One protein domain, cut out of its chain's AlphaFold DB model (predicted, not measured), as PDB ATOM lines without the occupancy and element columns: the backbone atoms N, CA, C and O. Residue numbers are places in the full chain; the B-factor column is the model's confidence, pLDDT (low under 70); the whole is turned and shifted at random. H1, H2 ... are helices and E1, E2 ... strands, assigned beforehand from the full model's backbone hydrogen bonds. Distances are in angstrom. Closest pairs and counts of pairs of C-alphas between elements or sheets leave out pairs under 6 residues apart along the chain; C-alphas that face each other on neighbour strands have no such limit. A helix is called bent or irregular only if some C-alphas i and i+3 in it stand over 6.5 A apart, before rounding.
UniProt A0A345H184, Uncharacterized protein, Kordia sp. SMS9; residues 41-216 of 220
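Overview. This is residues 41 to 216 of the 220 residues of an uncharacterized protein of Kordia sp. SMS9 (UniProt A0A345H184). Two strongly twisted sheets of five strands form a sandwich that is only partly face to face, with E2, E3 and E4 covering E7, E8 and E9. Helix H1 packs along E6 and E7 beside the edge strand E4, and the short H2 grazes both sheets where the chain passes between them. The 176 printed residues run H1, E1 to E5, H2, E6 to E10; the antiparallel sheets have orders E4 E3 E2 E1 E5 and E9 E8 E7 E6 E10. The class is mixed, helices and strands, with under half of the residues in named elements. The whole is compact, radius of gyration of the C-alphas 16.5 A, spanning 52 by 36 by 29 A.

Arrangement. Look first at E1, residues 65 to 73, E2, 85 to 89, E3, 92 to 99, and E4, 103 to 108, a meander in which each strand is the antiparallel neighbour of the one before. Within hydrogen-bond range are N 69 and O 86, 2.8 A, N 87 and O 94, 2.8 A, and N 97 and O 105, 3.0 A. E5, residues 128 to 132, is antiparallel to E1, with N 72 and O 129 at 2.8 A. A second meander is E6, residues 146 to 155, E7, 172 to 181, E8, 187 to 192, and E9, 197 to 200; find N 150 and O 178 at 2.9 A, N 190 and O 177 at 2.8 A, and N 198 and O 191 at 2.8 A. E10, residues 210 to 214, is antiparallel to E6, with N 213 and O 151 at 2.8 A. The parts of the sheets that face each other are 10.5 A centre to centre; the closest C-alphas of E3 and E8, Ala 98 and Asn 192, are 5.2 A apart. H1, residues 46 to 59, makes two layers with the second sheet, a helix on one face, at a height of 10.6 A. H2, residues 138 to 141, only grazes both sheets. In H1 8 of 10 O i to N i+4 pairs are within hydrogen-bond range; H2 is too short for one.

Along the chain. Find C-alpha 46 at (9.536, 50.047, 144.800); from there H1 runs 17.8 A, irregular, with C-alphas 52 and 55 8.1 A apart. E1 measures 23.8 A, E3 22.7 A and E6 26.8 A; E7, 25.6 A, bends by 64 degrees at residue 175. E10 ends at C-alpha 214, (10.316, 47.243, 154.997).

Size, cuts and confidence. The C-alphas farthest apart, Asp 124 and Asn 164, are 52.9 A apart. The printed part has no cut. The links E1 to E2, E4 to E5 and E6 to E7 are long; residues 120 to 125 stand free. Residues 159 to 167 have pLDDT under 70.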
ATOM      1  N   GLN A  41       8.771  63.303 139.876       95.88
ATOM      2  CA  GLN A  41       9.176  62.034 139.289       95.88
ATOM      3  C   GLN A  41       8.247  60.939 139.811       95.88
ATOM      4  O   GLN A  41       8.206  60.707 141.019       95.88
ATOM      5  N   TYR A  42       7.548  60.270 138.898       95.69
ATOM      6  CA  TYR A  42       6.695  59.128 139.206       95.69
ATOM      7  C   TYR A  42       7.459  57.812 139.069       95.69
ATOM      8  O   TYR A  42       8.396  57.691 138.269       95.69
ATOM      9  N   PHE A  43       7.071  56.845 139.889       96.81
ATOM     10  CA  PHE A  43       7.670  55.525 139.979       96.81
ATOM     11  C   PHE A  43       6.571  54.473 140.013       96.81
ATOM     12  O   PHE A  43       5.675  54.560 140.848       96.81
ATOM     13  N   SER A  44       6.720  53.448 139.175       94.81
ATOM     14  CA  SER A  44       5.809  52.304 139.139       94.81
ATOM     15  C   SER A  44       6.248  51.111 139.976       94.81
ATOM     16  O   SER A  44       5.488  50.170 140.143       94.81
ATOM     17  N   HIS A  45       7.468  51.124 140.520       94.69
ATOM     18  CA  HIS A  45       8.029  49.998 141.274       94.69
ATOM     19  C   HIS A  45       8.825  50.484 142.489       94.69
ATOM     20  O   HIS A  45       9.440  51.559 142.449       94.69
ATOM     21  N   ALA A  46       8.881  49.670 143.548       94.81
ATOM     22  CA  ALA A  46       9.536  50.047 144.800       94.81
ATOM     23  C   ALA A  46      11.048  50.266 144.647       94.81
ATOM     24  O   ALA A  46      11.589  51.208 145.219       94.81
ATOM     25  N   ILE A  47      11.748  49.449 143.852       94.12
ATOM     26  CA  ILE A  47      13.214  49.529 143.698       94.12
ATOM     27  C   ILE A  47      13.689  50.908 143.197       94.12
ATOM     28  O   ILE A  47      14.539  51.519 143.855       94.12
ATOM     29  N   PRO A  48      13.221  51.438 142.047       96.00
ATOM     30  CA  PRO A  48      13.657  52.754 141.583       96.00
ATOM     31  C   PRO A  48      13.222  53.885 142.526       96.00
ATOM     32  O   PRO A  48      14.004  54.818 142.730       96.00
ATOM     33  N   PHE A  49      12.041  53.782 143.149       97.00
ATOM     34  CA  PHE A  49      11.589  54.732 144.169       97.00
ATOM     35  C   PHE A  49      12.546  54.750 145.367       97.00
ATOM     36  O   PHE A  49      13.056  55.803 145.756       97.00
ATOM     37  N   LEU A  50      12.868  53.575 145.910       96.25
ATOM     38  CA  LEU A  50      13.768  53.419 147.045       96.25
ATOM     39  C   LEU A  50      15.167  53.931 146.704       96.25
ATOM     40  O   LEU A  50      15.723  54.723 147.457       96.25
ATOM     41  N   LYS A  51      15.725  53.579 145.541       96.50
ATOM     42  CA  LYS A  51      17.041  54.083 145.106       96.50
ATOM     43  C   LYS A  51      17.124  55.610 145.119       96.50
ATOM     44  O   LYS A  51      18.166  56.156 145.477       96.50
ATOM     45  N   LYS A  52      16.042  56.302 144.753       97.19
ATOM     46  CA  LYS A  52      15.975  57.768 144.773       97.19
ATOM     47  C   LYS A  52      15.819  58.328 146.190       97.19
ATOM     48  O   LYS A  52      16.485  59.303 146.538       97.19
ATOM     49  N   ASN A  53      14.943  57.718 146.983       97.38
ATOM     50  CA  ASN A  53      14.360  58.332 148.177       97.38
ATOM     51  C   ASN A  53      14.866  57.749 149.505       97.38
ATOM     52  O   ASN A  53      14.621  58.330 150.559       97.38
ATOM     53  N   LYS A  54      15.614  56.637 149.479       96.31
ATOM     54  CA  LYS A  54      16.020  55.863 150.666       96.31
ATOM     55  C   LYS A  54      16.642  56.707 151.771       96.31
ATOM     56  O   LYS A  54      16.281  56.534 152.924       96.31
ATOM     57  N   HIS A  55      17.563  57.612 151.447       95.88
ATOM     58  CA  HIS A  55      18.231  58.416 152.474       95.88
ATOM     59  C   HIS A  55      17.261  59.352 153.217       95.88
ATOM     60  O   HIS A  55      17.361  59.475 154.433       95.88
ATOM     61  N   PHE A  56      16.287  59.944 152.516       96.94
ATOM     62  CA  PHE A  56      15.243  60.764 153.134       96.94
ATOM     63  C   PHE A  56      14.279  59.926 153.973       96.94
ATOM     64  O   PHE A  56      13.871  60.367 155.041       96.94
ATOM     65  N   LEU A  57      13.938  58.719 153.513       97.12
ATOM     66  CA  LEU A  57      13.051  57.807 154.241       97.12
ATOM     67  C   LEU A  57      13.735  57.230 155.487       97.12
ATOM     68  O   LEU A  57      13.136  57.145 156.546       97.12
ATOM     69  N   LEU A  58      15.022  56.906 155.421       96.62
ATOM     70  CA  LEU A  58      15.765  56.485 156.610       96.62
ATOM     71  C   LEU A  58      15.936  57.621 157.623       96.62
ATOM     72  O   LEU A  58      16.038  57.349 158.813       96.62
ATOM     73  N   HIS A  59      15.949  58.878 157.169       95.81
ATOM     74  CA  HIS A  59      16.027  60.040 158.051       95.81
ATOM     75  C   HIS A  59      14.761  60.248 158.896       95.81
ATOM     76  O   HIS A  59      14.870  60.789 159.993       95.81
ATOM     77  N   VAL A  60      13.582  59.811 158.424       96.94
ATOM     78  CA  VAL A  60      12.334  59.981 159.193       96.94
ATOM     79  C   VAL A  60      12.149  58.951 160.306       96.94
ATOM     80  O   VAL A  60      11.257  59.116 161.135       96.94
ATOM     81  N   LEU A  61      12.962  57.892 160.345       97.56
ATOM     82  CA  LEU A  61      12.919  56.929 161.444       97.56
ATOM     83  C   LEU A  61      13.251  57.626 162.769       97.56
ATOM     84  O   LEU A  61      14.137  58.478 162.834       97.56
ATOM     85  N   ASP A  62      12.507  57.275 163.815       97.75
ATOM     86  CA  ASP A  62      12.562  57.884 165.147       97.75
ATOM     87  C   ASP A  62      12.247  59.394 165.177       97.75
ATOM     88  O   ASP A  62      12.528  60.089 166.159       97.75
ATOM     89  N   LYS A  63      11.616  59.919 164.119       98.12
ATOM     90  CA  LYS A  63      11.101  61.291 164.052       98.12
ATOM     91  C   LYS A  63       9.593  61.323 164.215       98.12
ATOM     92  O   LYS A  63       8.896  60.333 164.002       98.12
ATOM     93  N   LYS A  64       9.085  62.490 164.610       97.50
ATOM     94  CA  LYS A  64       7.658  62.700 164.848       97.50
ATOM     95  C   LYS A  64       6.975  63.311 163.640       97.50
ATOM     96  O   LYS A  64       7.479  64.290 163.085       97.50
ATOM     97  N   ILE A  65       5.787  62.808 163.315       97.06
ATOM     98  CA  ILE A  65       4.861  63.536 162.444       97.06
ATOM     99  C   ILE A  65       4.331  64.714 163.249       97.06
ATOM    100  O   ILE A  65       3.590  64.536 164.211       97.06
ATOM    101  N   SER A  66       4.746  65.919 162.888       96.44
ATOM    102  CA  SER A  66       4.284  67.135 163.552       96.44
ATOM    103  C   SER A  66       2.883  67.476 163.077       96.44
ATOM    104  O   SER A  66       1.992  67.627 163.900       96.44
ATOM    105  N   ASN A  67       2.691  67.506 161.756       96.31
ATOM    106  CA  ASN A  67       1.448  67.894 161.101       96.31
ATOM    107  C   ASN A  67       1.270  67.171 159.767       96.31
ATOM    108  O   ASN A  67       2.225  66.619 159.218       96.31
ATOM    109  N   TYR A  68       0.056  67.231 159.229       97.75
ATOM    110  CA  TYR A  68      -0.219  66.847 157.853       97.75
ATOM    111  C   TYR A  68      -1.216  67.805 157.199       97.75
ATOM    112  O   TYR A  68      -2.036  68.425 157.882       97.75
ATOM    113  N   TYR A  69      -1.144  67.902 155.873       98.25
ATOM    114  CA  TYR A  69      -2.017  68.735 155.056       98.25
ATOM    115  C   TYR A  69      -2.530  67.950 153.856       98.25
ATOM    116  O   TYR A  69      -1.834  67.096 153.303       98.25
ATOM    117  N   VAL A  70      -3.741  68.293 153.434       98.06
ATOM    118  CA  VAL A  70      -4.353  67.809 152.194       98.06
ATOM    119  C   VAL A  70      -4.983  68.969 151.436       98.06
ATOM    120  O   VAL A  70      -5.224  70.040 152.000       98.06
ATOM    121  N   GLN A  71      -5.270  68.758 150.157       97.19
ATOM    122  CA  GLN A  71      -6.042  69.713 149.371       97.19
ATOM    123  C   GLN A  71      -7.520  69.633 149.725       97.19
ATOM    124  O   GLN A  71      -8.123  68.571 149.651       97.19
ATOM    125  N   TRP A  72      -8.129  70.751 150.080       97.69
ATOM    126  CA  TRP A  72      -9.527  70.781 150.481       97.69
ATOM    127  C   TRP A  72     -10.320  71.717 149.596       97.69
ATOM    128  O   TRP A  72      -9.978  72.896 149.492       97.69
ATOM    129  N   ASN A  73     -11.388  71.204 148.997       96.31
ATOM    130  CA  ASN A  73     -12.348  72.018 148.278       96.31
ATOM    131  C   ASN A  73     -13.283  72.687 149.286       96.31
ATOM    132  O   ASN A  73     -14.011  72.024 150.026       96.31
ATOM    133  N   THR A  74     -13.233  74.014 149.346       96.50
ATOM    134  CA  THR A  74     -14.025  74.793 150.306       96.50
ATOM    135  C   THR A  74     -15.485  74.957 149.900       96.50
ATOM    136  O   THR A  74     -16.319  75.152 150.779       96.50
ATOM    137  N   GLU A  75     -15.804  74.835 148.612       95.56
ATOM    138  CA  GLU A  75     -17.174  74.928 148.103       95.56
ATOM    139  C   GLU A  75     -17.980  73.677 148.460       95.56
ATOM    140  O   GLU A  75     -19.058  73.780 149.042       95.56
ATOM    141  N   PHE A  76     -17.423  72.493 148.191       95.81
ATOM    142  CA  PHE A  76     -18.077  71.213 148.495       95.81
ATOM    143  C   PHE A  76     -17.733  70.666 149.885       95.81
ATOM    144  O   PHE A  76     -18.336  69.698 150.342       95.81
ATOM    145  N   ASN A  77     -16.805  71.318 150.592       96.62
ATOM    146  CA  ASN A  77     -16.292  70.891 151.891       96.62
ATOM    147  C   ASN A  77     -15.831  69.423 151.879       96.62
ATOM    148  O   ASN A  77     -16.217  68.620 152.731       96.62
ATOM    149  N   GLU A  78     -14.978  69.097 150.916       96.88
ATOM    150  CA  GLU A  78     -14.483  67.743 150.694       96.88
ATOM    151  C   GLU A  78     -12.985  67.726 150.386       96.88
ATOM    152  O   GLU A  78     -12.370  68.739 150.036       96.88
ATOM    153  N   TRP A  79     -12.388  66.550 150.547       97.44
ATOM    154  CA  TRP A  79     -10.997  66.311 150.198       97.44
ATOM    155  C   TRP A  79     -10.852  66.151 148.684       97.44
ATOM    156  O   TRP A  79     -11.527  65.323 148.083       97.44
ATOM    157  N   ASN A  80      -9.931  66.907 148.083       96.06
ATOM    158  CA  ASN A  80      -9.494  66.682 146.711       96.06
ATOM    159  C   ASN A  80      -8.362  65.641 146.694       96.06
ATOM    160  O   ASN A  80      -7.195  65.985 146.909       96.06
ATOM    161  N   ALA A  81      -8.716  64.373 146.477       96.31
ATOM    162  CA  ALA A  81      -7.798  63.234 146.555       96.31
ATOM    163  C   ALA A  81      -6.737  63.197 145.439       96.31
ATOM    164  O   ALA A  81      -5.700  62.556 145.602       96.31
ATOM    165  N   ASP A  82      -6.932  63.929 144.341       93.75
ATOM    166  CA  ASP A  82      -5.933  64.049 143.267       93.75
ATOM    167  C   ASP A  82      -4.671  64.803 143.711       93.75
ATOM    168  O   ASP A  82      -3.597  64.689 143.116       93.75
ATOM    169  N   GLY A  83      -4.801  65.614 144.761       94.25
ATOM    170  CA  GLY A  83      -3.727  66.417 145.314       94.25
ATOM    171  C   GLY A  83      -2.750  65.632 146.185       94.25
ATOM    172  O   GLY A  83      -3.128  64.642 146.802       94.25
ATOM    173  N   PRO A  84      -1.506  66.121 146.335       97.12
ATOM    174  CA  PRO A  84      -0.533  65.499 147.219       97.12
ATOM    175  C   PRO A  84      -1.013  65.485 148.672       97.12
ATOM    176  O   PRO A  84      -1.606  66.452 149.166       97.12
ATOM    177  N   ILE A  85      -0.639  64.425 149.379       98.44
ATOM    178  CA  ILE A  85      -0.692  64.351 150.835       98.44
ATOM    179  C   ILE A  85       0.644  64.841 151.372       98.44
ATOM    180  O   ILE A  85       1.705  64.385 150.945       98.44
ATOM    181  N   ILE A  86       0.600  65.769 152.322       98.56
ATOM    182  CA  ILE A  86       1.799  66.408 152.853       98.56
ATOM    183  C   ILE A  86       1.963  66.027 154.316       98.56
ATOM    184  O   ILE A  86       1.064  66.273 155.113       98.56
ATOM    185  N   LEU A  87       3.120  65.477 154.680       98.50
ATOM    186  CA  LEU A  87       3.521  65.220 156.062       98.50
ATOM    187  C   LEU A  87       4.660  66.162 156.457       98.50
ATOM    188  O   LEU A  87       5.644  66.290 155.730       98.50
ATOM    189  N   ILE A  88       4.556  66.783 157.630       98.19
ATOM    190  CA  ILE A  88       5.651  67.536 158.249       98.19
ATOM    191  C   ILE A  88       6.322  66.642 159.281       98.19
ATOM    192  O   ILE A  88       5.721  66.319 160.310       98.19
ATOM    193  N   ILE A  89       7.564  66.250 159.017       98.12
ATOM    194  CA  ILE A  89       8.343  65.342 159.860       98.12
ATOM    195  C   ILE A  89       9.699  65.984 160.118       98.12
ATOM    196  O   ILE A  89      10.427  66.260 159.171       98.12
ATOM    197  N   ASP A  90      10.034  66.223 161.388       95.12
ATOM    198  CA  ASP A  90      11.285  66.906 161.774       95.12
ATOM    199  C   ASP A  90      11.498  68.234 161.016       95.12
ATOM    200  O   ASP A  90      12.568  68.494 160.480       95.12
ATOM    201  N   GLU A  91      10.434  69.042 160.902       94.31
ATOM    202  CA  GLU A  91      10.405  70.314 160.150       94.31
ATOM    203  C   GLU A  91      10.625  70.189 158.626       94.31
ATOM    204  O   GLU A  91      10.618  71.192 157.912       94.31
ATOM    205  N   ILE A  92      10.757  68.969 158.098       97.88
ATOM    206  CA  ILE A  92      10.861  68.692 156.666       97.88
ATOM    207  C   ILE A  92       9.480  68.325 156.118       97.88
ATOM    208  O   ILE A  92       8.747  67.521 156.698       97.88
ATOM    209  N   GLN A  93       9.135  68.903 154.971       98.38
ATOM    210  CA  GLN A  93       7.899  68.629 154.258       98.38
ATOM    211  C   GLN A  93       8.093  67.485 153.259       98.38
ATOM    212  O   GLN A  93       8.826  67.628 152.277       98.38
ATOM    213  N   TYR A  94       7.404  66.374 153.503       98.62
ATOM    214  CA  TYR A  94       7.322  65.216 152.618       98.62
ATOM    215  C   TYR A  94       5.987  65.235 151.885       98.62
ATOM    216  O   TYR A  94       4.937  65.348 152.509       98.62
ATOM    217  N   GLU A  95       6.026  65.137 150.564       98.50
ATOM    218  CA  GLU A  95       4.865  65.324 149.695       98.50
ATOM    219  C   GLU A  95       4.684  64.046 148.883       98.50
ATOM    220  O   GLU A  95       5.545  63.707 148.071       98.50
ATOM    221  N   PHE A  96       3.597  63.323 149.121       98.38
ATOM    222  CA  PHE A  96       3.302  62.045 148.481       98.38
ATOM    223  C   PHE A  96       2.163  62.221 147.493       98.38
ATOM    224  O   PHE A  96       1.198  62.930 147.777       98.38
ATOM    225  N   THR A  97       2.270  61.619 146.312       97.25
ATOM    226  CA  THR A  97       1.200  61.696 145.308       97.25
ATOM    227  C   THR A  97       1.109  60.401 144.533       97.25
ATOM    228  O   THR A  97       2.054  60.041 143.827       97.25
ATOM    229  N   ALA A  98      -0.040  59.749 144.642       95.00
ATOM    230  CA  ALA A  98      -0.536  58.764 143.702       95.00
ATOM    231  C   ALA A  98      -1.220  59.477 142.529       95.00
ATOM    232  O   ALA A  98      -2.004  60.403 142.736       95.00
ATOM    233  N   VAL A  99      -0.903  59.055 141.310       88.56
ATOM    234  CA  VAL A  99      -1.618  59.418 140.082       88.56
ATOM    235  C   VAL A  99      -1.720  58.174 139.215       88.56
ATOM    236  O   VAL A  99      -0.802  57.355 139.229       88.56
ATOM    237  N   GLN A 100      -2.785  58.032 138.424       86.94
ATOM    238  CA  GLN A 100      -3.011  56.817 137.614       86.94
ATOM    239  C   GLN A 100      -2.965  55.542 138.480       86.94
ATOM    240  O   GLN A 100      -2.823  55.618 139.687       86.94
ATOM    241  N   LEU A 101      -3.091  54.339 137.922       85.00
ATOM    242  CA  LEU A 101      -3.175  53.134 138.768       85.00
ATOM    243  C   LEU A 101      -1.852  52.733 139.442       85.00
ATOM    244  O   LEU A 101      -1.862  52.125 140.510       85.00
ATOM    245  N   CYS A 102      -0.716  53.059 138.824       85.50
ATOM    246  CA  CYS A 102       0.590  52.549 139.247       85.50
ATOM    247  C   CYS A 102       1.645  53.639 139.436       85.50
ATOM    248  O   CYS A 102       2.794  53.292 139.660       85.50
ATOM    249  N   ASP A 103       1.320  54.928 139.314       92.25
ATOM    250  CA  ASP A 103       2.332  55.981 139.399       92.25
ATOM    251  C   ASP A 103       2.320  56.627 140.786       92.25
ATOM    252  O   ASP A 103       1.360  57.269 141.212       92.25
ATOM    253  N   TYR A 104       3.429  56.473 141.507       96.94
ATOM    254  CA  TYR A 104       3.603  57.047 142.837       96.94
ATOM    255  C   TYR A 104       4.821  57.966 142.874       96.94
ATOM    256  O   TYR A 104       5.878  57.658 142.319       96.94
ATOM    257  N   SER A 105       4.700  59.114 143.532       97.31
ATOM    258  CA  SER A 105       5.787  60.082 143.663       97.31
ATOM    259  C   SER A 105       5.982  60.533 145.100       97.31
ATOM    260  O   SER A 105       5.072  60.495 145.927       97.31
ATOM    261  N   MET A 106       7.211  60.964 145.374       98.19
ATOM    262  CA  MET A 106       7.563  61.668 146.594       98.19
ATOM    263  C   MET A 106       8.447  62.859 146.238       98.19
ATOM    264  O   MET A 106       9.456  62.707 145.540       98.19
ATOM    265  N   THR A 107       8.094  64.033 146.738       98.00
ATOM    266  CA  THR A 107       8.915  65.244 146.678       98.00
ATOM    267  C   THR A 107       9.147  65.805 148.079       98.00
ATOM    268  O   THR A 107       8.502  65.400 149.043       98.00
ATOM    269  N   ILE A 108      10.153  66.675 148.203       98.00
ATOM    270  CA  ILE A 108      10.572  67.268 149.477       98.00
ATOM    271  C   ILE A 108      10.629  68.785 149.322       98.00
ATOM    272  O   ILE A 108      11.337  69.275 148.431       98.00
ATOM    273  N   ASN A 109       9.943  69.510 150.210       97.06
ATOM    274  CA  ASN A 109       9.951  70.976 150.298       97.06
ATOM    275  C   ASN A 109       9.734  71.684 148.938       97.06
ATOM    276  O   ASN A 109      10.398  72.683 148.641       97.06
ATOM    277  N   LYS A 110       8.878  71.150 148.059       96.06
ATOM    278  CA  LYS A 110       8.540  71.778 146.768       96.06
ATOM    279  C   LYS A 110       7.294  72.638 146.851       96.06
ATOM    280  O   LYS A 110       7.217  73.631 146.128       96.06
ATOM    281  N   ILE A 111       6.345  72.265 147.698       95.81
ATOM    282  CA  ILE A 111       5.055  72.932 147.825       95.81
ATOM    283  C   ILE A 111       5.150  74.014 148.895       95.81
ATOM    284  O   ILE A 111       5.542  73.763 150.027       95.81
ATOM    285  N   ASP A 112       4.779  75.237 148.541       94.44
ATOM    286  CA  ASP A 112       4.710  76.340 149.494       94.44
ATOM    287  C   ASP A 112       3.299  76.406 150.085       94.44
ATOM    288  O   ASP A 112       2.378  76.930 149.458       94.44
ATOM    289  N   LEU A 113       3.134  75.860 151.292       95.19
ATOM    290  CA  LEU A 113       1.850  75.825 152.000       95.19
ATOM    291  C   LEU A 113       1.306  77.221 152.347       95.19
ATOM    292  O   LEU A 113       0.116  77.354 152.621       95.19
ATOM    293  N   SER A 114       2.151  78.261 152.335       91.88
ATOM    294  CA  SER A 114       1.732  79.641 152.623       91.88
ATOM    295  C   SER A 114       1.104  80.343 151.418       91.88
ATOM    296  O   SER A 114       0.442  81.373 151.567       91.88
ATOM    297  N   LYS A 115       1.308  79.802 150.212       90.06
ATOM    298  CA  LYS A 115       0.749  80.357 148.982       90.06
ATOM    299  C   LYS A 115      -0.649  79.827 148.730       90.06
ATOM    300  O   LYS A 115      -0.996  78.706 149.095       90.06
ATOM    301  N   LYS A 116      -1.433  80.644 148.027       88.19
ATOM    302  CA  LYS A 116      -2.717  80.214 147.481       88.19
ATOM    303  C   LYS A 116      -2.488  78.986 146.597       88.19
ATOM    304  O   LYS A 116      -1.667  79.026 145.680       88.19
ATOM    305  N   LEU A 117      -3.214  77.918 146.899       91.19
ATOM    306  CA  LEU A 117      -3.218  76.702 146.105       91.19
ATOM    307  C   LEU A 117      -3.875  77.014 144.756       91.19
ATOM    308  O   LEU A 117      -4.960  77.585 144.704       91.19
ATOM    309  N   ASP A 118      -3.192  76.655 143.674       89.75
ATOM    310  CA  ASP A 118      -3.700  76.829 142.316       89.75
ATOM    311  C   ASP A 118      -3.559  75.523 141.525       89.75
ATOM    312  O   ASP A 118      -2.482  75.161 141.035       89.75
ATOM    313  N   TRP A 119      -4.654  74.766 141.462       89.88
ATOM    314  CA  TRP A 119      -4.703  73.481 140.776       89.88
ATOM    315  C   TRP A 119      -4.807  73.708 139.277       89.88
ATOM    316  O   TRP A 119      -5.818  74.198 138.788       89.88
ATOM    317  N   TYR A 120      -3.719  73.419 138.560       86.81
ATOM    318  CA  TYR A 120      -3.585  73.686 137.130       86.81
ATOM    319  C   TYR A 120      -4.167  75.046 136.730       86.81
ATOM    320  O   TYR A 120      -5.036  75.112 135.867       86.81
ATOM    321  N   GLY A 121      -3.760  76.143 137.371       84.75
ATOM    322  CA  GLY A 121      -4.199  77.483 136.969       84.75
ATOM    323  C   GLY A 121      -5.716  77.704 137.005       84.75
ATOM    324  O   GLY A 121      -6.198  78.499 136.196       84.75
ATOM    325  N   ALA A 122      -6.484  76.923 137.771       86.19
ATOM    326  CA  ALA A 122      -7.936  77.077 137.905       86.19
ATOM    327  C   ALA A 122      -8.303  78.317 138.735       86.19
ATOM    328  O   ALA A 122      -9.412  78.834 138.622       86.19
ATOM    329  N   GLY A 123      -7.367  78.843 139.534       85.00
ATOM    330  CA  GLY A 123      -7.587  80.064 140.299       85.00
ATOM    331  C   GLY A 123      -8.793  79.947 141.232       85.00
ATOM    332  O   GLY A 123      -8.784  79.140 142.153       85.00
ATOM    333  N   ASP A 124      -9.804  80.792 141.020       86.75
ATOM    334  CA  ASP A 124     -11.028  80.820 141.834       86.75
ATOM    335  C   ASP A 124     -12.125  79.858 141.342       86.75
ATOM    336  O   ASP A 124     -13.100  79.656 142.057       86.75
ATOM    337  N   GLU A 125     -11.976  79.244 140.162       87.94
ATOM    338  CA  GLU A 125     -12.943  78.262 139.635       87.94
ATOM    339  C   GLU A 125     -12.933  76.952 140.435       87.94
ATOM    340  O   GLU A 125     -13.916  76.221 140.443       87.94
ATOM    341  N   MET A 126     -11.820  76.660 141.114       88.56
ATOM    342  CA  MET A 126     -11.675  75.512 142.001       88.56
ATOM    343  C   MET A 126     -11.105  76.004 143.340       88.56
ATOM    344  O   MET A 126      -9.883  76.105 143.487       88.56
ATOM    345  N   PRO A 127     -11.962  76.365 144.315       92.62
ATOM    346  CA  PRO A 127     -11.549  77.065 145.529       92.62
ATOM    347  C   PRO A 127     -10.915  76.099 146.541       92.62
ATOM    348  O   PRO A 127     -11.513  75.702 147.550       92.62
ATOM    349  N   LEU A 128      -9.675  75.712 146.245       95.25
ATOM    350  CA  LEU A 128      -8.871  74.785 147.027       95.25
ATOM    351  C   LEU A 128      -7.996  75.506 148.055       95.25
ATOM    352  O   LEU A 128      -7.397  76.547 147.783       95.25
ATOM    353  N   ILE A 129      -7.857  74.894 149.229       96.38
ATOM    354  CA  ILE A 129      -6.924  75.314 150.281       96.38
ATOM    355  C   ILE A 129      -6.080  74.133 150.761       96.38
ATOM    356  O   ILE A 129      -6.484  72.978 150.633       96.38
ATOM    357  N   TRP A 130      -4.936  74.419 151.380       97.50
ATOM    358  CA  TRP A 130      -4.248  73.430 152.207       97.50
ATOM    359  C   TRP A 130      -4.951  73.343 153.555       97.50
ATOM    360  O   TRP A 130      -4.896  74.278 154.353       97.50
ATOM    361  N   LYS A 131      -5.632  72.228 153.808       97.50
ATOM    362  CA  LYS A 131      -6.286  71.980 155.090       97.50
ATOM    363  C   LYS A 131      -5.398  71.105 155.952       97.50
ATOM    364  O   LYS A 131      -5.146  69.944 155.635       97.50
ATOM    365  N   GLU A 132      -4.938  71.692 157.043       97.19
ATOM    366  CA  GLU A 132      -4.250  70.984 158.111       97.19
ATOM    367  C   GLU A 132      -5.231  70.063 158.843       97.19
ATOM    368  O   GLU A 132      -6.374  70.458 159.091       97.19
ATOM    369  N   SER A 133      -4.792  68.862 159.229       95.69
ATOM    370  CA  SER A 133      -5.547  67.996 160.155       95.69
ATOM    371  C   SER A 133      -7.002  67.740 159.729       95.69
ATOM    372  O   SER A 133      -7.922  67.722 160.549       95.69
ATOM    373  N   ALA A 134      -7.228  67.593 158.417       95.81
ATOM    374  CA  ALA A 134      -8.564  67.607 157.818       95.81
ATOM    375  C   ALA A 134      -9.497  66.483 158.306       95.81
ATOM    376  O   ALA A 134     -10.717  66.595 158.178       95.81
ATOM    377  N   PHE A 135      -8.935  65.413 158.867       95.31
ATOM    378  CA  PHE A 135      -9.631  64.183 159.211       95.31
ATOM    379  C   PHE A 135      -9.462  63.898 160.701       95.31
ATOM    380  O   PHE A 135      -8.421  63.420 161.138       95.31
ATOM    381  N   ASN A 136     -10.518  64.127 161.484       94.06
ATOM    382  CA  ASN A 136     -10.467  63.993 162.946       94.06
ATOM    383  C   ASN A 136      -9.895  62.652 163.429       94.06
ATOM    384  O   ASN A 136      -9.184  62.614 164.429       94.06
ATOM    385  N   HIS A 137     -10.204  61.558 162.728       93.00
ATOM    386  CA  HIS A 137      -9.716  60.230 163.089       93.00
ATOM    387  C   HIS A 137      -8.205  60.073 162.849       93.00
ATOM    388  O   HIS A 137      -7.562  59.368 163.618       93.00
ATOM    389  N   LEU A 138      -7.626  60.766 161.858       94.00
ATOM    390  CA  LEU A 138      -6.188  60.731 161.579       94.00
ATOM    391  C   LEU A 138      -5.365  61.504 162.607       94.00
ATOM    392  O   LEU A 138      -4.224  61.134 162.847       94.00
ATOM    393  N   ASN A 139      -5.926  62.527 163.256       93.50
ATOM    394  CA  ASN A 139      -5.185  63.420 164.163       93.50
ATOM    395  C   ASN A 139      -4.475  62.690 165.319       93.50
ATOM    396  O   ASN A 139      -3.533  63.215 165.904       93.50
ATOM    397  N   ILE A 140      -4.859  61.445 165.612       92.94
ATOM    398  CA  ILE A 140      -4.172  60.582 166.579       92.94
ATOM    399  C   ILE A 140      -2.696  60.303 166.234       92.94
ATOM    400  O   ILE A 140      -1.949  59.893 167.124       92.94
ATOM    401  N   ILE A 141      -2.274  60.491 164.975       93.38
ATOM    402  CA  ILE A 141      -0.879  60.298 164.540       93.38
ATOM    403  C   ILE A 141       0.016  61.501 164.850       93.38
ATOM    404  O   ILE A 141       1.240  61.384 164.796       93.38
ATOM    405  N   GLN A 142      -0.562  62.666 165.150       94.69
ATOM    406  CA  GLN A 142       0.224  63.866 165.421       94.69
ATOM    407  C   GLN A 142       1.044  63.687 166.701       94.69
ATOM    408  O   GLN A 142       0.564  63.217 167.733       94.69
ATOM    409  N   GLY A 143       2.322  64.040 166.614       95.00
ATOM    410  CA  GLY A 143       3.312  63.851 167.667       95.00
ATOM    411  C   GLY A 143       3.783  62.407 167.861       95.00
ATOM    412  O   GLY A 143       4.608  62.187 168.753       95.00
ATOM    413  N   LYS A 144       3.299  61.441 167.063       96.00
ATOM    414  CA  LYS A 144       3.732  60.037 167.119       96.00
ATOM    415  C   LYS A 144       5.067  59.844 166.424       96.00
ATOM    416  O   LYS A 144       5.334  60.464 165.392       96.00
ATOM    417  N   THR A 145       5.892  58.983 167.002       97.75
ATOM    418  CA  THR A 145       7.254  58.720 166.547       97.75
ATOM    419  C   THR A 145       7.247  57.541 165.582       97.75
ATOM    420  O   THR A 145       6.768  56.462 165.927       97.75
ATOM    421  N   ILE A 146       7.778  57.740 164.378       98.31
ATOM    422  CA  ILE A 146       7.842  56.714 163.336       98.31
ATOM    423  C   ILE A 146       8.841  55.635 163.759       98.31
ATOM    424  O   ILE A 146      10.017  55.915 163.981       98.31
ATOM    425  N   ARG A 147       8.367  54.393 163.840       97.62
ATOM    426  CA  ARG A 147       9.149  53.197 164.169       97.62
ATOM    427  C   ARG A 147       9.668  52.500 162.921       97.62
ATOM    428  O   ARG A 147      10.838  52.146 162.855       97.62
ATOM    429  N   ASN A 148       8.787  52.273 161.952       97.88
ATOM    430  CA  ASN A 148       9.099  51.562 160.717       97.88
ATOM    431  C   ASN A 148       8.412  52.237 159.535       97.88
ATOM    432  O   ASN A 148       7.397  52.915 159.695       97.88
ATOM    433  N   ILE A 149       8.948  51.983 158.344       98.06
ATOM    434  CA  ILE A 149       8.372  52.429 157.080       98.06
ATOM    435  C   ILE A 149       8.328  51.239 156.135       98.06
ATOM    436  O   ILE A 149       9.308  50.490 156.038       98.06
ATOM    437  N   PHE A 150       7.224  51.098 155.417       98.12
ATOM    438  CA  PHE A 150       7.030  50.060 154.417       98.12
ATOM    439  C   PHE A 150       6.641  50.697 153.090       98.12
ATOM    440  O   PHE A 150       5.807  51.596 153.050       98.12
ATOM    441  N   LEU A 151       7.239  50.232 151.997       97.69
ATOM    442  CA  LEU A 151       6.673  50.450 150.670       97.69
ATOM    443  C   LEU A 151       5.599  49.399 150.433       97.69
ATOM    444  O   LEU A 151       5.784  48.236 150.797       97.69
ATOM    445  N   ILE A 152       4.499  49.821 149.830       97.06
ATOM    446  CA  ILE A 152       3.362  48.960 149.538       97.06
ATOM    447  C   ILE A 152       3.357  48.695 148.045       97.06
ATOM    448  O   ILE A 152       3.318  49.634 147.247       97.06
ATOM    449  N   GLU A 153       3.381  47.422 147.671       95.50
ATOM    450  CA  GLU A 153       3.200  47.009 146.288       95.50
ATOM    451  C   GLU A 153       1.936  46.167 146.112       95.50
ATOM    452  O   GLU A 153       1.569  45.388 146.995       95.50
ATOM    453  N   TYR A 154       1.308  46.299 144.946       93.06
ATOM    454  CA  TYR A 154       0.134  45.536 144.540       93.06
ATOM    455  C   TYR A 154       0.355  44.839 143.197       93.06
ATOM    456  O   TYR A 154       0.959  45.400 142.277       93.06
ATOM    457  N   ASN A 155      -0.147  43.613 143.075       91.06
ATOM    458  CA  ASN A 155      -0.112  42.838 141.843       91.06
ATOM    459  C   ASN A 155      -1.495  42.802 141.169       91.06
ATOM    460  O   ASN A 155      -2.335  41.965 141.494       91.06
ATOM    461  N   PHE A 156      -1.684  43.674 140.177       83.56
ATOM    462  CA  PHE A 156      -2.915  43.781 139.381       83.56
ATOM    463  C   PHE A 156      -3.161  42.591 138.432       83.56
ATOM    464  O   PHE A 156      -4.270  42.419 137.924       83.56
ATOM    465  N   VAL A 157      -2.141  41.769 138.151       80.94
ATOM    466  CA  VAL A 157      -2.288  40.589 137.280       80.94
ATOM    467  C   VAL A 157      -3.074  39.502 138.008       80.94
ATOM    468  O   VAL A 157      -4.010  38.940 137.443       80.94
ATOM    469  N   LEU A 158      -2.740  39.265 139.280       73.19
ATOM    470  CA  LEU A 158      -3.371  38.233 140.107       73.19
ATOM    471  C   LEU A 158      -4.825  38.529 140.464       73.19
ATOM    472  O   LEU A 158      -5.593  37.601 140.690       73.19
ATOM    473  N   GLU A 159      -5.220  39.801 140.480       64.94
ATOM    474  CA  GLU A 159      -6.623  40.185 140.658       64.94
ATOM    475  C   GLU A 159      -7.522  39.598 139.554       64.94
ATOM    476  O   GLU A 159      -8.700  39.325 139.774       64.94
ATOM    477  N   ASN A 160      -6.949  39.353 138.371       62.41
ATOM    478  CA  ASN A 160      -7.668  38.909 137.181       62.41
ATOM    479  C   ASN A 160      -7.343  37.466 136.760       62.41
ATOM    480  O   ASN A 160      -7.841  37.022 135.720       62.41
ATOM    481  N   SER A 161      -6.518  36.732 137.517       61.81
ATOM    482  CA  SER A 161      -6.096  35.380 137.144       61.81
ATOM    483  C   SER A 161      -6.674  34.273 138.023       61.81
ATOM    484  O   SER A 161      -7.059  34.454 139.176       61.81
ATOM    485  N   ILE A 162      -6.823  33.098 137.408       57.84
ATOM    486  CA  ILE A 162      -7.374  31.899 138.039       57.84
ATOM    487  C   ILE A 162      -6.320  31.350 139.011       57.84
ATOM    488  O   ILE A 162      -5.133  31.328 138.679       57.84
ATOM    489  N   GLU A 163      -6.761  30.886 140.187       53.28
ATOM    490  CA  GLU A 163      -5.932  30.190 141.179       53.28
ATOM    491  C   GLU A 163      -4.947  29.237 140.472       53.28
ATOM    492  O   GLU A 163      -5.389  28.386 139.698       53.28
ATOM    493  N   ASN A 164      -3.638  29.391 140.734       54.50
ATOM    494  CA  ASN A 164      -2.473  28.612 140.243       54.50
ATOM    495  C   ASN A 164      -1.499  29.307 139.265       54.50
ATOM    496  O   ASN A 164      -0.585  28.644 138.767       54.50
ATOM    497  N   GLU A 165      -1.607  30.611 139.008       62.47
ATOM    498  CA  GLU A 165      -0.579  31.312 138.226       62.47
ATOM    499  C   GLU A 165       0.694  31.586 139.057       62.47
ATOM    500  O   GLU A 165       0.635  31.963 140.229       62.47
ATOM    501  N   ILE A 166       1.871  31.354 138.461       64.94
ATOM    502  CA  ILE A 166       3.161  31.623 139.110       64.94
ATOM    503  C   ILE A 166       3.309  33.137 139.259       64.94
ATOM    504  O   ILE A 166       3.428  33.854 138.270       64.94
ATOM    505  N   VAL A 167       3.357  33.605 140.503       69.19
ATOM    506  CA  VAL A 167       3.560  35.018 140.824       69.19
ATOM    507  C   VAL A 167       4.946  35.466 140.361       69.19
ATOM    508  O   VAL A 167       5.961  35.051 140.926       69.19
ATOM    509  N   ASN A 168       5.004  36.341 139.361       74.88
ATOM    510  CA  ASN A 168       6.248  36.974 138.944       74.88
ATOM    511  C   ASN A 168       6.498  38.227 139.792       74.88
ATOM    512  O   ASN A 168       5.634  39.090 139.933       74.88
ATOM    513  N   GLU A 169       7.703  38.357 140.351       71.38
ATOM    514  CA  GLU A 169       8.079  39.524 141.162       71.38
ATOM    515  C   GLU A 169       7.974  40.845 140.392       71.38
ATOM    516  O   GLU A 169       7.772  41.892 140.996       71.38
ATOM    517  N   LYS A 170       8.077  40.803 139.061       78.06
ATOM    518  CA  LYS A 170       7.980  41.993 138.205       78.06
ATOM    519  C   LYS A 170       6.560  42.531 138.042       78.06
ATOM    520  O   LYS A 170       6.412  43.633 137.523       78.06
ATOM    521  N   ASP A 171       5.553  41.777 138.469       86.00
ATOM    522  CA  ASP A 171       4.147  42.153 138.306       86.00
ATOM    523  C   ASP A 171       3.643  43.029 139.467       86.00
ATOM    524  O   ASP A 171       2.521  43.535 139.430       86.00
ATOM    525  N   TYR A 172       4.477  43.238 140.490       92.06
ATOM    526  CA  TYR A 172       4.189  44.140 141.597       92.06
ATOM    527  C   TYR A 172       4.485  45.586 141.214       92.06
ATOM    528  O   TYR A 172       5.559  45.928 140.706       92.06
ATOM    529  N   ASN A 173       3.507  46.441 141.484       94.38
ATOM    530  CA  ASN A 173       3.574  47.870 141.241       94.38
ATOM    531  C   ASN A 173       3.559  48.603 142.574       94.38
ATOM    532  O   ASN A 173       2.807  48.232 143.471       94.38
ATOM    533  N   LEU A 174       4.368  49.649 142.697       96.06
ATOM    534  CA  LEU A 174       4.350  50.530 143.856       96.06
ATOM    535  C   LEU A 174       3.009  51.258 143.909       96.06
ATOM    536  O   LEU A 174       2.684  52.027 143.010       96.06
ATOM    537  N   VAL A 175       2.266  51.044 144.988       96.38
ATOM    538  CA  VAL A 175       0.969  51.691 145.216       96.38
ATOM    539  C   VAL A 175       0.963  52.571 146.454       96.38
ATOM    540  O   VAL A 175      -0.018  53.263 146.682       96.38
ATOM    541  N   GLY A 176       2.026  52.596 147.258       97.19
ATOM    542  CA  GLY A 176       2.088  53.552 148.354       97.19
ATOM    543  C   GLY A 176       3.193  53.341 149.366       97.19
ATOM    544  O   GLY A 176       4.168  52.619 149.141       97.19
ATOM    545  N   ILE A 177       3.013  54.004 150.500       98.25
ATOM    546  CA  ILE A 177       3.915  53.976 151.643       98.25
ATOM    547  C   ILE A 177       3.111  53.896 152.938       98.25
ATOM    548  O   ILE A 177       2.030  54.467 153.054       98.25
ATOM    549  N   GLU A 178       3.657  53.202 153.924       98.12
ATOM    550  CA  GLU A 178       3.051  53.032 155.236       98.12
ATOM    551  C   GLU A 178       4.059  53.361 156.339       98.12
ATOM    552  O   GLU A 178       5.239  53.012 156.248       98.12
ATOM    553  N   PHE A 179       3.582  54.018 157.394       98.19
ATOM    554  CA  PHE A 179       4.342  54.385 158.581       98.19
ATOM    555  C   PHE A 179       3.762  53.675 159.802       98.19
ATOM    556  O   PHE A 179       2.590  53.851 160.138       98.19
ATOM    557  N   GLU A 180       4.592  52.908 160.499       97.62
ATOM    558  CA  GLU A 180       4.255  52.382 161.822       97.62
ATOM    559  C   GLU A 180       4.818  53.295 162.905       97.62
ATOM    560  O   GLU A 180       5.901  53.862 162.741       97.62
ATOM    561  N   PHE A 181       4.138  53.371 164.045       97.69
ATOM    562  CA  PHE A 181       4.530  54.236 165.155       97.69
ATOM    563  C   PHE A 181       4.964  53.437 166.388       97.69
ATOM    564  O   PHE A 181       4.627  52.264 166.547       97.69
ATOM    565  N   HIS A 182       5.726  54.071 167.279       96.69
ATOM    566  CA  HIS A 182       6.132  53.459 168.551       96.69
ATOM    567  C   HIS A 182       4.992  53.425 169.573       96.69
ATOM    568  O   HIS A 182       4.887  52.483 170.352       96.69
ATOM    569  N   GLU A 183       4.146  54.456 169.600       94.94
ATOM    570  CA  GLU A 183       3.184  54.687 170.684       94.94
ATOM    571  C   GLU A 183       1.767  54.163 170.395       94.94
ATOM    572  O   GLU A 183       0.840  54.465 171.149       94.94
ATOM    573  N   THR A 184       1.560  53.466 169.277       92.38
ATOM    574  CA  THR A 184       0.252  52.950 168.852       92.38
ATOM    575  C   THR A 184       0.418  51.807 167.853       92.38
ATOM    576  O   THR A 184       1.364  51.812 167.071       92.38
ATOM    577  N   ASP A 185      -0.532  50.870 167.838       89.19
ATOM    578  CA  ASP A 185      -0.576  49.782 166.848       89.19
ATOM    579  C   ASP A 185      -1.145  50.232 165.489       89.19
ATOM    580  O   ASP A 185      -0.981  49.550 164.477       89.19
ATOM    581  N   ASN A 186      -1.792  51.404 165.452       91.44
ATOM    582  CA  ASN A 186      -2.219  52.045 164.207       91.44
ATOM    583  C   ASN A 186      -1.029  52.302 163.273       91.44
ATOM    584  O   ASN A 186       0.061  52.667 163.719       91.44
ATOM    585  N   CYS A 187      -1.273  52.172 161.972       94.88
ATOM    586  CA  CYS A 187      -0.307  52.456 160.913       94.88
ATOM    587  C   CYS A 187      -0.904  53.529 160.006       94.88
ATOM    588  O   CYS A 187      -2.084  53.444 159.692       94.88
ATOM    589  N   LEU A 188      -0.130  54.528 159.593       97.94
ATOM    590  CA  LEU A 188      -0.578  55.482 158.578       97.94
ATOM    591  C   LEU A 188      -0.214  54.943 157.200       97.94
ATOM    592  O   LEU A 188       0.969  54.900 156.870       97.94
ATOM    593  N   SER A 189      -1.212  54.613 156.394       97.81
ATOM    594  CA  SER A 189      -1.049  54.167 155.010       97.81
ATOM    595  C   SER A 189      -1.438  55.293 154.062       97.81
ATOM    596  O   SER A 189      -2.558  55.795 154.144       97.81
ATOM    597  N   LEU A 190      -0.515  55.695 153.185       98.06
ATOM    598  CA  LEU A 190      -0.745  56.644 152.094       98.06
ATOM    599  C   LEU A 190      -0.627  55.881 150.774       98.06
ATOM    600  O   LEU A 190       0.482  55.555 150.335       98.06
ATOM    601  N   THR A 191      -1.752  55.573 150.147       97.06
ATOM    602  CA  THR A 191      -1.806  54.658 149.002       97.06
ATOM    603  C   THR A 191      -2.485  55.264 147.792       97.06
ATOM    604  O   THR A 191      -3.015  56.368 147.826       97.06
ATOM    605  N   ASN A 192      -2.428  54.527 146.695       94.38
ATOM    606  CA  ASN A 192      -3.215  54.746 145.508       94.38
ATOM    607  C   ASN A 192      -4.618  54.155 145.707       94.38
ATOM    608  O   ASN A 192      -4.760  52.946 145.884       94.38
ATOM    609  N   GLY A 193      -5.630  55.018 145.695       90.56
ATOM    610  CA  GLY A 193      -7.049  54.701 145.837       90.56
ATOM    611  C   GLY A 193      -7.774  54.500 144.508       90.56
ATOM    612  O   GLY A 193      -8.936  54.872 144.422       90.56
ATOM    613  N   LEU A 194      -7.106  53.907 143.507       85.56
ATOM    614  CA  LEU A 194      -7.590  53.651 142.135       85.56
ATOM    615  C   LEU A 194      -7.414  54.784 141.113       85.56
ATOM    616  O   LEU A 194      -8.164  54.790 140.148       85.56
ATOM    617  N   ASP A 195      -6.379  55.619 141.261       87.00
ATOM    618  CA  ASP A 195      -5.926  56.737 140.390       87.00
ATOM    619  C   ASP A 195      -5.677  58.050 141.141       87.00
ATOM    620  O   ASP A 195      -4.974  58.927 140.630       87.00
ATOM    621  N   CYS A 196      -6.171  58.132 142.372       93.62
ATOM    622  CA  CYS A 196      -6.010  59.237 143.306       93.62
ATOM    623  C   CYS A 196      -5.371  58.762 144.621       93.62
ATOM    624  O   CYS A 196      -5.039  57.585 144.795       93.62
ATOM    625  N   ASN A 197      -5.138  59.677 145.560       97.62
ATOM    626  CA  ASN A 197      -4.587  59.326 146.865       97.62
ATOM    627  C   ASN A 197      -5.658  58.735 147.792       97.62
ATOM    628  O   ASN A 197      -6.804  59.167 147.789       97.62
ATOM    629  N   ASP A 198      -5.245  57.817 148.659       97.00
ATOM    630  CA  ASP A 198      -6.034  57.288 149.769       97.00
ATOM    631  C   ASP A 198      -5.230  57.362 151.080       97.00
ATOM    632  O   ASP A 198      -3.995  57.283 151.068       97.00
ATOM    633  N   ILE A 199      -5.918  57.548 152.210       97.25
ATOM    634  CA  ILE A 199      -5.309  57.658 153.542       97.25
ATOM    635  C   ILE A 199      -6.062  56.791 154.541       97.25
ATOM    636  O   ILE A 199      -7.240  57.019 154.803       97.25
ATOM    637  N   ASN A 200      -5.351  55.874 155.195       95.81
ATOM    638  CA  ASN A 200      -5.935  54.984 156.197       95.81
ATOM    639  C   ASN A 200      -5.076  54.881 157.463       95.81
ATOM    640  O   ASN A 200      -3.860  55.067 157.422       95.81
ATOM    641  N   LEU A 201      -5.718  54.545 158.592       95.38
ATOM    642  CA  LEU A 201      -5.054  54.237 159.875       95.38
ATOM    643  C   LEU A 201      -4.927  52.746 160.179       95.38
ATOM    644  O   LEU A 201      -4.699  52.336 161.321       95.38
ATOM    645  N   SER A 202      -5.103  51.931 159.158       92.94
ATOM    646  CA  SER A 202      -4.948  50.496 159.243       92.94
ATOM    647  C   SER A 202      -3.686  50.073 158.523       92.94
ATOM    648  O   SER A 202      -3.322  50.608 157.472       92.94
ATOM    649  N   ARG A 203      -3.069  49.041 159.089       94.19
ATOM    650  CA  ARG A 203      -2.084  48.246 158.381       94.19
ATOM    651  C   ARG A 203      -2.720  47.633 157.140       94.19
ATOM    652  O   ARG A 203      -3.852  47.150 157.205       94.19
ATOM    653  N   ILE A 204      -1.982  47.612 156.041       92.69
ATOM    654  CA  ILE A 204      -2.362  46.816 154.873       92.69
ATOM    655  C   ILE A 204      -2.010  45.355 155.144       92.69
ATOM    656  O   ILE A 204      -0.866  45.023 155.440       92.69
ATOM    657  N   GLU A 205      -2.997  44.470 155.065       91.00
ATOM    658  CA  GLU A 205      -2.770  43.043 155.283       91.00
ATOM    659  C   GLU A 205      -1.994  42.433 154.109       91.00
ATOM    660  O   GLU A 205      -2.363  42.586 152.939       91.00
ATOM    661  N   GLU A 206      -0.902  41.734 154.420       89.81
ATOM    662  CA  GLU A 206      -0.119  41.033 153.406       89.81
ATOM    663  C   GLU A 206      -0.929  39.884 152.811       89.81
ATOM    664  O   GLU A 206      -1.615  39.128 153.499       89.81
ATOM    665  N   SER A 207      -0.832  39.740 151.498       89.00
ATOM    666  CA  SER A 207      -1.496  38.672 150.768       89.00
ATOM    667  C   SER A 207      -0.698  38.342 149.515       89.00
ATOM    668  O   SER A 207       0.346  38.927 149.237       89.00
ATOM    669  N   ILE A 208      -1.201  37.414 148.705       85.94
ATOM    670  CA  ILE A 208      -0.600  37.177 147.394       85.94
ATOM    671  C   ILE A 208      -0.664  38.433 146.503       85.94
ATOM    672  O   ILE A 208       0.204  38.624 145.658       85.94
ATOM    673  N   MET A 209      -1.639  39.322 146.718       89.00
ATOM    674  CA  MET A 209      -1.790  40.557 145.947       89.00
ATOM    675  C   MET A 209      -0.997  41.728 146.533       89.00
ATOM    676  O   MET A 209      -0.436  42.504 145.769       89.00
ATOM    677  N   TYR A 210      -0.916  41.838 147.864       91.88
ATOM    678  CA  TYR A 210      -0.247  42.943 148.557       91.88
ATOM    679  C   TYR A 210       1.070  42.517 149.193       91.88
ATOM    680  O   TYR A 210       1.107  41.587 150.000       91.88
ATOM    681  N   ARG A 211       2.139  43.261 148.901       93.06
ATOM    682  CA  ARG A 211       3.450  43.103 149.543       93.06
ATOM    683  C   ARG A 211       3.837  44.359 150.305       93.06
ATOM    684  O   ARG A 211       3.682  45.471 149.802       93.06
ATOM    685  N   ARG A 212       4.412  44.162 151.491       95.25
ATOM    686  CA  ARG A 212       5.033  45.219 152.294       95.25
ATOM    687  C   ARG A 212       6.540  45.029 152.273       95.25
ATOM    688  O   ARG A 212       7.059  43.991 152.674       95.25
ATOM    689  N   ILE A 213       7.259  46.042 151.812       95.19
ATOM    690  CA  ILE A 213       8.721  46.037 151.765       95.19
ATOM    691  C   ILE A 213       9.224  46.983 152.841       95.19
ATOM    692  O   ILE A 213       9.168  48.204 152.680       95.19
ATOM    693  N   GLN A 214       9.739  46.427 153.936       96.50
ATOM    694  CA  GLN A 214      10.316  47.243 154.997       96.50
ATOM    695  C   GLN A 214      11.559  47.987 154.495       96.50
ATOM    696  O   GLN A 214      12.488  47.410 153.914       96.50
ATOM    697  N   ILE A 215      11.601  49.288 154.767       95.81
ATOM    698  CA  ILE A 215      12.762  50.121 154.481       95.81
ATOM    699  C   ILE A 215      13.759  49.979 155.625       95.81
ATOM    700  O   ILE A 215      13.489  50.335 156.769       95.81
ATOM    701  N   THR A 216      14.944  49.483 155.300       93.12
ATOM    702  CA  THR A 216      16.059  49.308 156.227       93.12
ATOM    703  C   THR A 216      17.342  49.851 155.608       93.12
ATOM    704  O   THR A 216      17.420  50.131 154.406       93.12
TER     705      THR A 216